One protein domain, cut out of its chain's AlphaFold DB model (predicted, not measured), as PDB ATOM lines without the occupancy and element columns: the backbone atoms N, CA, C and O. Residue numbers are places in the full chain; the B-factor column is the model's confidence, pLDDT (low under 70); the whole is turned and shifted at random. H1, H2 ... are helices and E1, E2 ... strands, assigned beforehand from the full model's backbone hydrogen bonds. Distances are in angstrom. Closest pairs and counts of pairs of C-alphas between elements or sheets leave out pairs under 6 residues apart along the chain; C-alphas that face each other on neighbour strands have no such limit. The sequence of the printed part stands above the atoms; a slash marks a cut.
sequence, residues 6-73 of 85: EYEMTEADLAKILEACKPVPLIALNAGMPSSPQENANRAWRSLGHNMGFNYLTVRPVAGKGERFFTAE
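What this domain is: This is residues 6 to 73 of the 85 residues of an uncharacterized protein of Rhizobiales bacterium 12-66-7 (UniProt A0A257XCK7). A small sheet of two short strands, E1 and E2, sits at one end of a helical hairpin made by H1 and H2, and from the other end of the hairpin a long loop runs out, of which residues 27 to 33 stick out free. This loop, residues 21 to 36, makes much of the length of the outline, whose spans are 45 by 20 by 18 A. The printed part has 68 residues with two named helices and two named strands, in the order E1, H1, H2, E2; the sheet has the order E1 - E2 and is antiparallel. The class is mixed, helices and strands, with under half of the residues in named elements, and the whole is loose, with a radius of gyration of the C-alphas of 13.9 A.

How they stand to each other: E1, residues 6 to 8, and E2, residues 69 to 72, are antiparallel neighbours with 136 degrees between their directions. The C-alphas of Glu 6 and Thr 71 face each other at 4.4 A. N 7 and O 70 are within hydrogen-bond range at 2.8 A, and so are N 70 and O 7 at 3.1 A. Outside the named strands, residues 60 to 61 pair antiparallel with residues 70 to 71 of E2. A tight link of two residues joins E1 to H1, residues 11 to 20. H1 and E2 are apart. H1 touches H2, residues 37 to 52, and their closest C-alphas, those of Ala 20 and Ala 41, are 5.0 A apart. The two helices form a helical hairpin, running opposite ways at a shallow tilt of 30 degrees. E1 and H2 are only just apart, their closest C-alphas being 8.3 A from each other. In H1 and H2 every O i to N i+4 pair is within hydrogen-bond range.

Where its parts are: E1 begins at C-alpha 6, (143.816, 175.475, 58.344), and E2 ends at C-alpha 72, (138.264, 177.390, 61.503). E2, the longest strand, measures 10.2 A from first to last C-alpha, and E1 6.9 A. H1 measures 14.2 A. H2, the longest helix, measures 22.2 A and starts at C-alpha 37, (124.104, 189.557, 51.603).

The domain as a whole: The two C-alphas farthest apart are those of Asn 30 and Gly 64, at 46.4 A, while those of Glu 6 and Glu 73 are 8.9 A apart. The links H1 to H2 and H2 to E2 are long, with 16 residues each. The printed part has no cut. The mean pLDDT of the printed part is 93.8, and no printed residue is under 70.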
ATOM      1  N   GLU A   6     143.795 174.845  59.660       97.06
ATOM      2  CA  GLU A   6     143.816 175.475  58.344       97.06
ATOM      3  C   GLU A   6     143.054 174.602  57.342       97.06
ATOM      4  O   GLU A   6     143.181 173.378  57.347       97.06
ATOM      5  N   TYR A   7     142.263 175.252  56.501       96.81
ATOM      6  CA  TYR A   7     141.512 174.662  55.407       96.81
ATOM      7  C   TYR A   7     141.840 175.437  54.133       96.81
ATOM      8  O   TYR A   7     142.009 176.661  54.155       96.81
ATOM      9  N   GLU A   8     141.881 174.720  53.019       97.88
ATOM     10  CA  GLU A   8     141.975 175.291  51.681       97.88
ATOM     11  C   GLU A   8     140.698 174.921  50.925       97.88
ATOM     12  O   GLU A   8     140.390 173.739  50.761       97.88
ATOM     13  N   MET A   9     139.928 175.922  50.499       97.06
ATOM     14  CA  MET A   9     138.775 175.691  49.628       97.06
ATOM     15  C   MET A   9     139.191 175.679  48.155       97.06
ATOM     16  O   MET A   9     140.216 176.248  47.758       97.06
ATOM     17  N   THR A  10     138.353 175.073  47.318       98.06
ATOM     18  CA  THR A  10     138.543 175.129  45.868       98.06
ATOM     19  C   THR A  10     138.221 176.524  45.325       98.06
ATOM     20  O   THR A  10     137.510 177.308  45.956       98.06
ATOM     21  N   GLU A  11     138.693 176.841  44.120       97.50
ATOM     22  CA  GLU A  11     138.290 178.074  43.424       97.50
ATOM     23  C   GLU A  11     136.776 178.139  43.184       97.50
ATOM     24  O   GLU A  11     136.174 179.205  43.303       97.50
ATOM     25  N   ALA A  12     136.144 176.993  42.909       97.75
ATOM     26  CA  ALA A  12     134.700 176.910  42.725       97.75
ATOM     27  C   ALA A  12     133.937 177.243  44.017       97.75
ATOM     28  O   ALA A  12     132.873 177.858  43.967       97.75
ATOM     29  N   ASP A  13     134.467 176.860  45.177       97.69
ATOM     30  CA  ASP A  13     133.863 177.202  46.465       97.69
ATOM     31  C   ASP A  13     134.064 178.678  46.806       97.69
ATOM     32  O   ASP A  13     133.108 179.330  47.229       97.69
ATOM     33  N   LEU A  14     135.247 179.237  46.523       97.44
ATOM     34  CA  LEU A  14     135.486 180.677  46.654       97.44
ATOM     35  C   LEU A  14     134.512 181.474  45.777       97.44
ATOM     36  O   LEU A  14     133.872 182.407  46.261       97.44
ATOM     37  N   ALA A  15     134.324 181.066  44.520       97.69
ATOM     38  CA  ALA A  15     133.374 181.700  43.613       97.69
ATOM     39  C   ALA A  15     131.936 181.666  44.163       97.69
ATOM     40  O   ALA A  15     131.243 182.680  44.107       97.69
ATOM     41  N   LYS A  16     131.498 180.546  44.758       97.19
ATOM     42  CA  LYS A  16     130.171 180.443  45.397       97.19
ATOM     43  C   LYS A  16     130.018 181.396  46.582       97.19
ATOM     44  O   LYS A  16     128.949 181.977  46.752       97.19
ATOM     45  N   ILE A  17     131.057 181.556  47.404       96.56
ATOM     46  CA  ILE A  17     131.019 182.479  48.548       96.56
ATOM     47  C   ILE A  17     130.974 183.927  48.067       96.56
ATOM     48  O   ILE A  17     130.137 184.696  48.536       96.56
ATOM     49  N   LEU A  18     131.824 184.290  47.103       96.00
ATOM     50  CA  LEU A  18     131.840 185.634  46.525       96.00
ATOM     51  C   LEU A  18     130.511 185.976  45.843       96.00
ATOM     52  O   LEU A  18     130.041 187.105  45.963       96.00
ATOM     53  N   GLU A  19     129.876 185.010  45.177       96.81
ATOM     54  CA  GLU A  19     128.545 185.186  44.596       96.81
ATOM     55  C   GLU A  19     127.476 185.413  45.671       96.81
ATOM     56  O   GLU A  19     126.662 186.324  45.549       96.81
ATOM     57  N   ALA A  20     127.515 184.654  46.770       96.19
ATOM     58  CA  ALA A  20     126.576 184.813  47.880       96.19
ATOM     59  C   ALA A  20     126.694 186.174  48.590       96.19
ATOM     60  O   ALA A  20     125.725 186.645  49.183       96.19
ATOM     61  N   CYS A  21     127.859 186.824  48.513       95.25
ATOM     62  CA  CYS A  21     128.077 188.170  49.045       95.25
ATOM     63  C   CYS A  21     127.461 189.284  48.180       95.25
ATOM     64  O   CYS A  21     127.475 190.446  48.595       95.25
ATOM     65  N   LYS A  22     126.934 188.979  46.988       94.75
ATOM     66  CA  LYS A  22     126.334 189.987  46.108       94.75
ATOM     67  C   LYS A  22     124.877 190.281  46.498       94.75
ATOM     68  O   LYS A  22     124.158 189.386  46.948       94.75
ATOM     69  N   PRO A  23     124.402 191.528  46.314       91.69
ATOM     70  CA  PRO A  23     122.981 191.841  46.409       91.69
ATOM     71  C   PRO A  23     122.165 191.049  45.381       91.69
ATOM     72  O   PRO A  23     122.595 190.877  44.241       91.69
ATOM     73  N   VAL A  24     120.964 190.622  45.768       88.12
ATOM     74  CA  VAL A  24     120.037 189.919  44.872       88.12
ATOM     75  C   VAL A  24     119.058 190.928  44.264       88.12
ATOM     76  O   VAL A  24     118.475 191.717  45.014       88.12
ATOM     77  N   PRO A  25     118.840 190.921  42.934       86.75
ATOM     78  CA  PRO A  25     117.805 191.736  42.309       86.75
ATOM     79  C   PRO A  25     116.424 191.443  42.904       86.75
ATOM     80  O   PRO A  25     116.033 190.284  43.045       86.75
ATOM     81  N   LEU A  26     115.668 192.494  43.218       85.81
ATOM     82  CA  LEU A  26     114.315 192.395  43.759       85.81
ATOM     83  C   LEU A  26     113.328 193.101  42.833       85.81
ATOM     84  O   LEU A  26     113.477 194.288  42.550       85.81
ATOM     85  N   ILE A  27     112.272 192.389  42.444       85.94
ATOM     86  CA  ILE A  27     111.045 192.997  41.927       85.94
ATOM     87  C   ILE A  27     110.007 192.899  43.048       85.94
ATOM     88  O   ILE A  27     109.567 191.807  43.405       85.94
ATOM     89  N   ALA A  28     109.653 194.034  43.650       82.00
ATOM     90  CA  ALA A  28     108.792 194.072  44.829       82.00
ATOM     91  C   ALA A  28     107.301 193.985  44.447       82.00
ATOM     92  O   ALA A  28     106.634 194.998  44.258       82.00
ATOM     93  N   LEU A  29     106.771 192.761  44.353       83.50
ATOM     94  CA  LEU A  29     105.344 192.476  44.133       83.50
ATOM     95  C   LEU A  29     104.664 192.026  45.437       83.50
ATOM     96  O   LEU A  29     104.274 190.870  45.563       83.50
ATOM     97  N   ASN A  30     104.578 192.902  46.446       78.81
ATOM     98  CA  ASN A  30     104.035 192.569  47.780       78.81
ATOM     99  C   ASN A  30     104.671 191.320  48.450       78.81
ATOM    100  O   ASN A  30     104.074 190.724  49.341       78.81
ATOM    101  N   ALA A  31     105.883 190.920  48.041       73.19
ATOM    102  CA  ALA A  31     106.511 189.639  48.398       73.19
ATOM    103  C   ALA A  31     107.537 189.722  49.549       73.19
ATOM    104  O   ALA A  31     108.241 188.753  49.826       73.19
ATOM    105  N   GLY A  32     107.633 190.868  50.228       82.44
ATOM    106  CA  GLY A  32     108.639 191.107  51.265       82.44
ATOM    107  C   GLY A  32     110.036 191.419  50.712       82.44
ATOM    108  O   GLY A  32     110.219 191.645  49.515       82.44
ATOM    109  N   MET A  33     111.016 191.483  51.617       88.81
ATOM    110  CA  MET A  33     112.415 191.789  51.303       88.81
ATOM    111  C   MET A  33     113.233 190.501  51.127       88.81
ATOM    112  O   MET A  33     112.985 189.526  51.841       88.81
ATOM    113  N   PRO A  34     114.225 190.477  50.219       88.44
ATOM    114  CA  PRO A  34     115.127 189.342  50.083       88.44
ATOM    115  C   PRO A  34     116.052 189.241  51.301       88.44
ATOM    116  O   PRO A  34     116.264 190.218  52.023       88.44
ATOM    117  N   SER A  35     116.652 188.063  51.490       91.62
ATOM    118  CA  SER A  35     117.742 187.889  52.453       91.62
ATOM    119  C   SER A  35     118.879 188.872  52.168       91.62
ATOM    120  O   SER A  35     119.240 189.127  51.014       91.62
ATOM    121  N   SER A  36     119.472 189.388  53.239       93.06
ATOM    122  CA  SER A  36     120.648 190.241  53.166       93.06
ATOM    123  C   SER A  36     121.866 189.475  52.623       93.06
ATOM    124  O   SER A  36     121.972 188.255  52.796       93.06
ATOM    125  N   PRO A  37     122.849 190.176  52.030       94.94
ATOM    126  CA  PRO A  37     124.104 189.557  51.603       94.94
ATOM    127  C   PRO A  37     124.829 188.788  52.715       94.94
ATOM    128  O   PRO A  37     125.401 187.732  52.460       94.94
ATOM    129  N   GLN A  38     124.769 189.259  53.966       93.12
ATOM    130  CA  GLN A  38     125.392 188.556  55.088       93.12
ATOM    131  C   GLN A  38     124.685 187.230  55.400       93.12
ATOM    132  O   GLN A  38     125.347 186.228  55.668       93.12
ATOM    133  N   GLU A  39     123.352 187.182  55.335       94.62
ATOM    134  CA  GLU A  39     122.596 185.934  55.508       94.62
ATOM    135  C   GLU A  39     122.892 184.932  54.387       94.62
ATOM    136  O   GLU A  39     123.014 183.730  54.644       94.62
ATOM    137  N   ASN A  40     123.062 185.418  53.156       95.88
ATOM    138  CA  ASN A  40     123.452 184.594  52.013       95.88
ATOM    139  C   ASN A  40     124.881 184.052  52.179       95.88
ATOM    140  O   ASN A  40     125.092 182.843  52.052       95.88
ATOM    141  N   ALA A  41     125.837 184.902  52.561       94.94
ATOM    142  CA  ALA A  41     127.210 184.498  52.854       94.94
ATOM    143  C   ALA A  41     127.270 183.460  53.988       94.94
ATOM    144  O   ALA A  41     127.915 182.423  53.845       94.94
ATOM    145  N   ASN A  42     126.536 183.676  55.085       95.44
ATOM    146  CA  ASN A  42     126.447 182.723  56.196       95.44
ATOM    147  C   ASN A  42     125.905 181.358  55.743       95.44
ATOM    148  O   ASN A  42     126.377 180.318  56.200       95.44
ATOM    149  N   ARG A  43     124.928 181.343  54.827       96.50
ATOM    150  CA  ARG A  43     124.369 180.111  54.252       96.50
ATOM    151  C   ARG A  43     125.385 179.376  53.374       96.50
ATOM    152  O   ARG A  43     125.483 178.149  53.463       96.50
ATOM    153  N   ALA A  44     126.154 180.110  52.569       97.38
ATOM    154  CA  ALA A  44     127.230 179.551  51.753       97.38
ATOM    155  C   ALA A  44     128.336 178.947  52.634       97.38
ATOM    156  O   ALA A  44     128.683 177.776  52.472       97.38
ATOM    157  N   TRP A  45     128.795 179.691  53.645       97.38
ATOM    158  CA  TRP A  45     129.775 179.221  54.625       97.38
ATOM    159  C   TRP A  45     129.290 178.007  55.415       97.38
ATOM    160  O   TRP A  45     130.062 177.076  55.621       97.38
ATOM    161  N   ARG A  46     128.016 177.969  55.827       97.00
ATOM    162  CA  ARG A  46     127.428 176.802  56.504       97.00
ATOM    163  C   ARG A  46     127.462 175.558  55.620       97.00
ATOM    164  O   ARG A  46     127.820 174.488  56.102       97.00
ATOM    165  N   SER A  47     127.108 175.704  54.344       96.81
ATOM    166  CA  SER A  47     127.112 174.593  53.385       96.81
ATOM    167  C   SER A  47     128.532 174.066  53.157       96.81
ATOM    168  O   SER A  47     128.757 172.860  53.199       96.81
ATOM    169  N   LEU A  48     129.508 174.969  52.998       96.81
ATOM    170  CA  LEU A  48     130.919 174.600  52.869       96.81
ATOM    171  C   LEU A  48     131.454 173.940  54.151       96.81
ATOM    172  O   LEU A  48     132.096 172.897  54.078       96.81
ATOM    173  N   GLY A  49     131.134 174.508  55.315       95.94
ATOM    174  CA  GLY A  49     131.517 173.984  56.625       95.94
ATOM    175  C   GLY A  49     130.987 172.581  56.881       95.94
ATOM    176  O   GLY A  49     131.736 171.731  57.349       95.94
ATOM    177  N   HIS A  50     129.739 172.302  56.498       95.12
ATOM    178  CA  HIS A  50     129.170 170.954  56.554       95.12
ATOM    179  C   HIS A  50     129.939 169.966  55.665       95.12
ATOM    180  O   HIS A  50     130.261 168.867  56.105       95.12
ATOM    181  N   ASN A  51     130.280 170.367  54.439       94.88
ATOM    182  CA  ASN A  51     130.972 169.497  53.487       94.88
ATOM    183  C   ASN A  51     132.442 169.242  53.860       94.88
ATOM    184  O   ASN A  51     132.952 168.154  53.621       94.88
ATOM    185  N   MET A  52     133.121 170.238  54.436       95.19
ATOM    186  CA  MET A  52     134.548 170.176  54.781       95.19
ATOM    187  C   MET A  52     134.817 169.865  56.264       95.19
ATOM    188  O   MET A  52     135.969 169.677  56.647       95.19
ATOM    189  N   GLY A  53     133.784 169.821  57.109       95.12
ATOM    190  CA  GLY A  53     133.904 169.471  58.526       95.12
ATOM    191  C   GLY A  53     134.412 170.593  59.440       95.12
ATOM    192  O   GLY A  53     135.127 170.309  60.402       95.12
ATOM    193  N   PHE A  54     134.035 171.854  59.201       95.38
ATOM    194  CA  PHE A  54     134.395 172.989  60.069       95.38
ATOM    195  C   PHE A  54     133.200 173.835  60.530       95.38
ATOM    196  O   PHE A  54     132.179 173.955  59.852       95.38
ATOM    197  N   ASN A  55     133.340 174.476  61.692       95.00
ATOM    198  CA  ASN A  55     132.363 175.412  62.232       95.00
ATOM    199  C   ASN A  55     132.415 176.739  61.462       95.00
ATOM    200  O   ASN A  55     133.306 177.572  61.662       95.00
ATOM    201  N   TYR A  56     131.412 176.940  60.612       94.25
ATOM    202  CA  TYR A  56     131.300 178.083  59.712       94.25
ATOM    203  C   TYR A  56     131.267 179.454  60.409       94.25
ATOM    204  O   TYR A  56     131.636 180.451  59.797       94.25
ATOM    205  N   LEU A  57     130.885 179.528  61.690       93.19
ATOM    206  CA  LEU A  57     130.875 180.784  62.459       93.19
ATOM    207  C   LEU A  57     132.264 181.214  62.940       93.19
ATOM    208  O   LEU A  57     132.429 182.308  63.473       93.19
ATOM    209  N   THR A  58     133.266 180.352  62.783       94.94
ATOM    210  CA  THR A  58     134.601 180.572  63.347       94.94
ATOM    211  C   THR A  58     135.641 180.900  62.288       94.94
ATOM    212  O   THR A  58     136.814 180.993  62.631       94.94
ATOM    213  N   VAL A  59     135.262 181.077  61.024       95.31
ATOM    214  CA  VAL A  59     136.189 181.298  59.904       95.31
ATOM    215  C   VAL A  59     137.036 182.561  60.106       95.31
ATOM    216  O   VAL A  59     136.530 183.611  60.498       95.31
ATOM    217  N   ARG A  60     138.343 182.465  59.832       95.75
ATOM    218  CA  ARG A  60     139.265 183.612  59.767       95.75
ATOM    219  C   ARG A  60     140.242 183.446  58.604       95.75
ATOM    220  O   ARG A  60     140.738 182.335  58.430       95.75
ATOM    221  N   PRO A  61     140.571 184.512  57.859       95.69
ATOM    222  CA  PRO A  61     141.550 184.430  56.776       95.69
ATOM    223  C   PRO A  61     142.949 184.088  57.307       95.69
ATOM    224  O   PRO A  61     143.286 184.428  58.446       95.69
ATOM    225  N   VAL A  62     143.776 183.450  56.476       95.44
ATOM    226  CA  VAL A  62     145.213 183.293  56.750       95.44
ATOM    227  C   VAL A  62     145.982 184.422  56.071       95.44
ATOM    228  O   VAL A  62     145.994 184.538  54.846       95.44
ATOM    229  N   ALA A  63     146.640 185.266  56.869       92.19
ATOM    230  CA  ALA A  63     147.435 186.372  56.347       92.19
ATOM    231  C   ALA A  63     148.528 185.858  55.389       92.19
ATOM    232  O   ALA A  63     149.286 184.953  55.729       92.19
ATOM    233  N   GLY A  64     148.599 186.436  54.188       92.94
ATOM    234  CA  GLY A  64     149.641 186.136  53.200       92.94
ATOM    235  C   GLY A  64     149.447 184.869  52.354       92.94
ATOM    236  O   GLY A  64     150.250 184.661  51.450       92.94
ATOM    237  N   LYS A  65     148.408 184.045  52.580       92.31
ATOM    238  CA  LYS A  65     148.139 182.838  51.761       92.31
ATOM    239  C   LYS A  65     147.087 183.024  50.659       92.31
ATOM    240  O   LYS A  65     146.991 182.191  49.765       92.31
ATOM    241  N   GLY A  66     146.336 184.125  50.682       92.69
ATOM    242  CA  GLY A  66     145.264 184.407  49.721       92.69
ATOM    243  C   GLY A  66     143.880 183.964  50.210       92.69
ATOM    244  O   GLY A  66     143.733 183.412  51.296       92.69
ATOM    245  N   GLU A  67     142.849 184.228  49.407       94.62
ATOM    246  CA  GLU A  67     141.437 184.146  49.833       94.62
ATOM    247  C   GLU A  67     140.898 182.717  49.989       94.62
ATOM    248  O   GLU A  67     139.884 182.505  50.652       94.62
ATOM    249  N   ARG A  68     141.585 181.720  49.415       97.38
ATOM    250  CA  ARG A  68     141.191 180.304  49.514       97.38
ATOM    251  C   ARG A  68     141.612 179.644  50.827       97.38
ATOM    252  O   ARG A  68     141.104 178.571  51.147       97.38
ATOM    253  N   PHE A  69     142.516 180.275  51.577       97.75
ATOM    254  CA  PHE A  69     143.086 179.727  52.804       97.75
ATOM    255  C   PHE A  69     142.497 180.420  54.026       97.75
ATOM    256  O   PHE A  69     142.564 181.642  54.187       97.75
ATOM    257  N   PHE A  70     141.942 179.622  54.926       97.56
ATOM    258  CA  PHE A  70     141.315 180.114  56.142       97.56
ATOM    259  C   PHE A  70     141.547 179.142  57.293       97.56
ATOM    260  O   PHE A  70     141.851 177.970  57.101       97.56
ATOM    261  N   THR A  71     141.391 179.634  58.516       97.31
ATOM    262  CA  THR A  71     141.323 178.787  59.706       97.31
ATOM    263  C   THR A  71     139.898 178.712  60.223       97.31
ATOM    264  O   THR A  71     139.159 179.697  60.150       97.31
ATOM    265  N   ALA A  72     139.532 177.578  60.806       96.69
ATOM    266  CA  ALA A  72     138.264 177.390  61.503       96.69
ATOM    267  C   ALA A  72     138.399 176.308  62.583       96.69
ATOM    268  O   ALA A  72     139.317 175.486  62.554       96.69
ATOM    269  N   GLU A  73     137.491 176.314  63.552       96.00
ATOM    270  CA  GLU A  73     137.348 175.202  64.494       96.00
ATOM    271  C   GLU A  73     136.710 174.004  63.762       96.00
ATOM    272  O   GLU A  73     135.752 174.204  63.012       96.00
TER     273      GLU A  73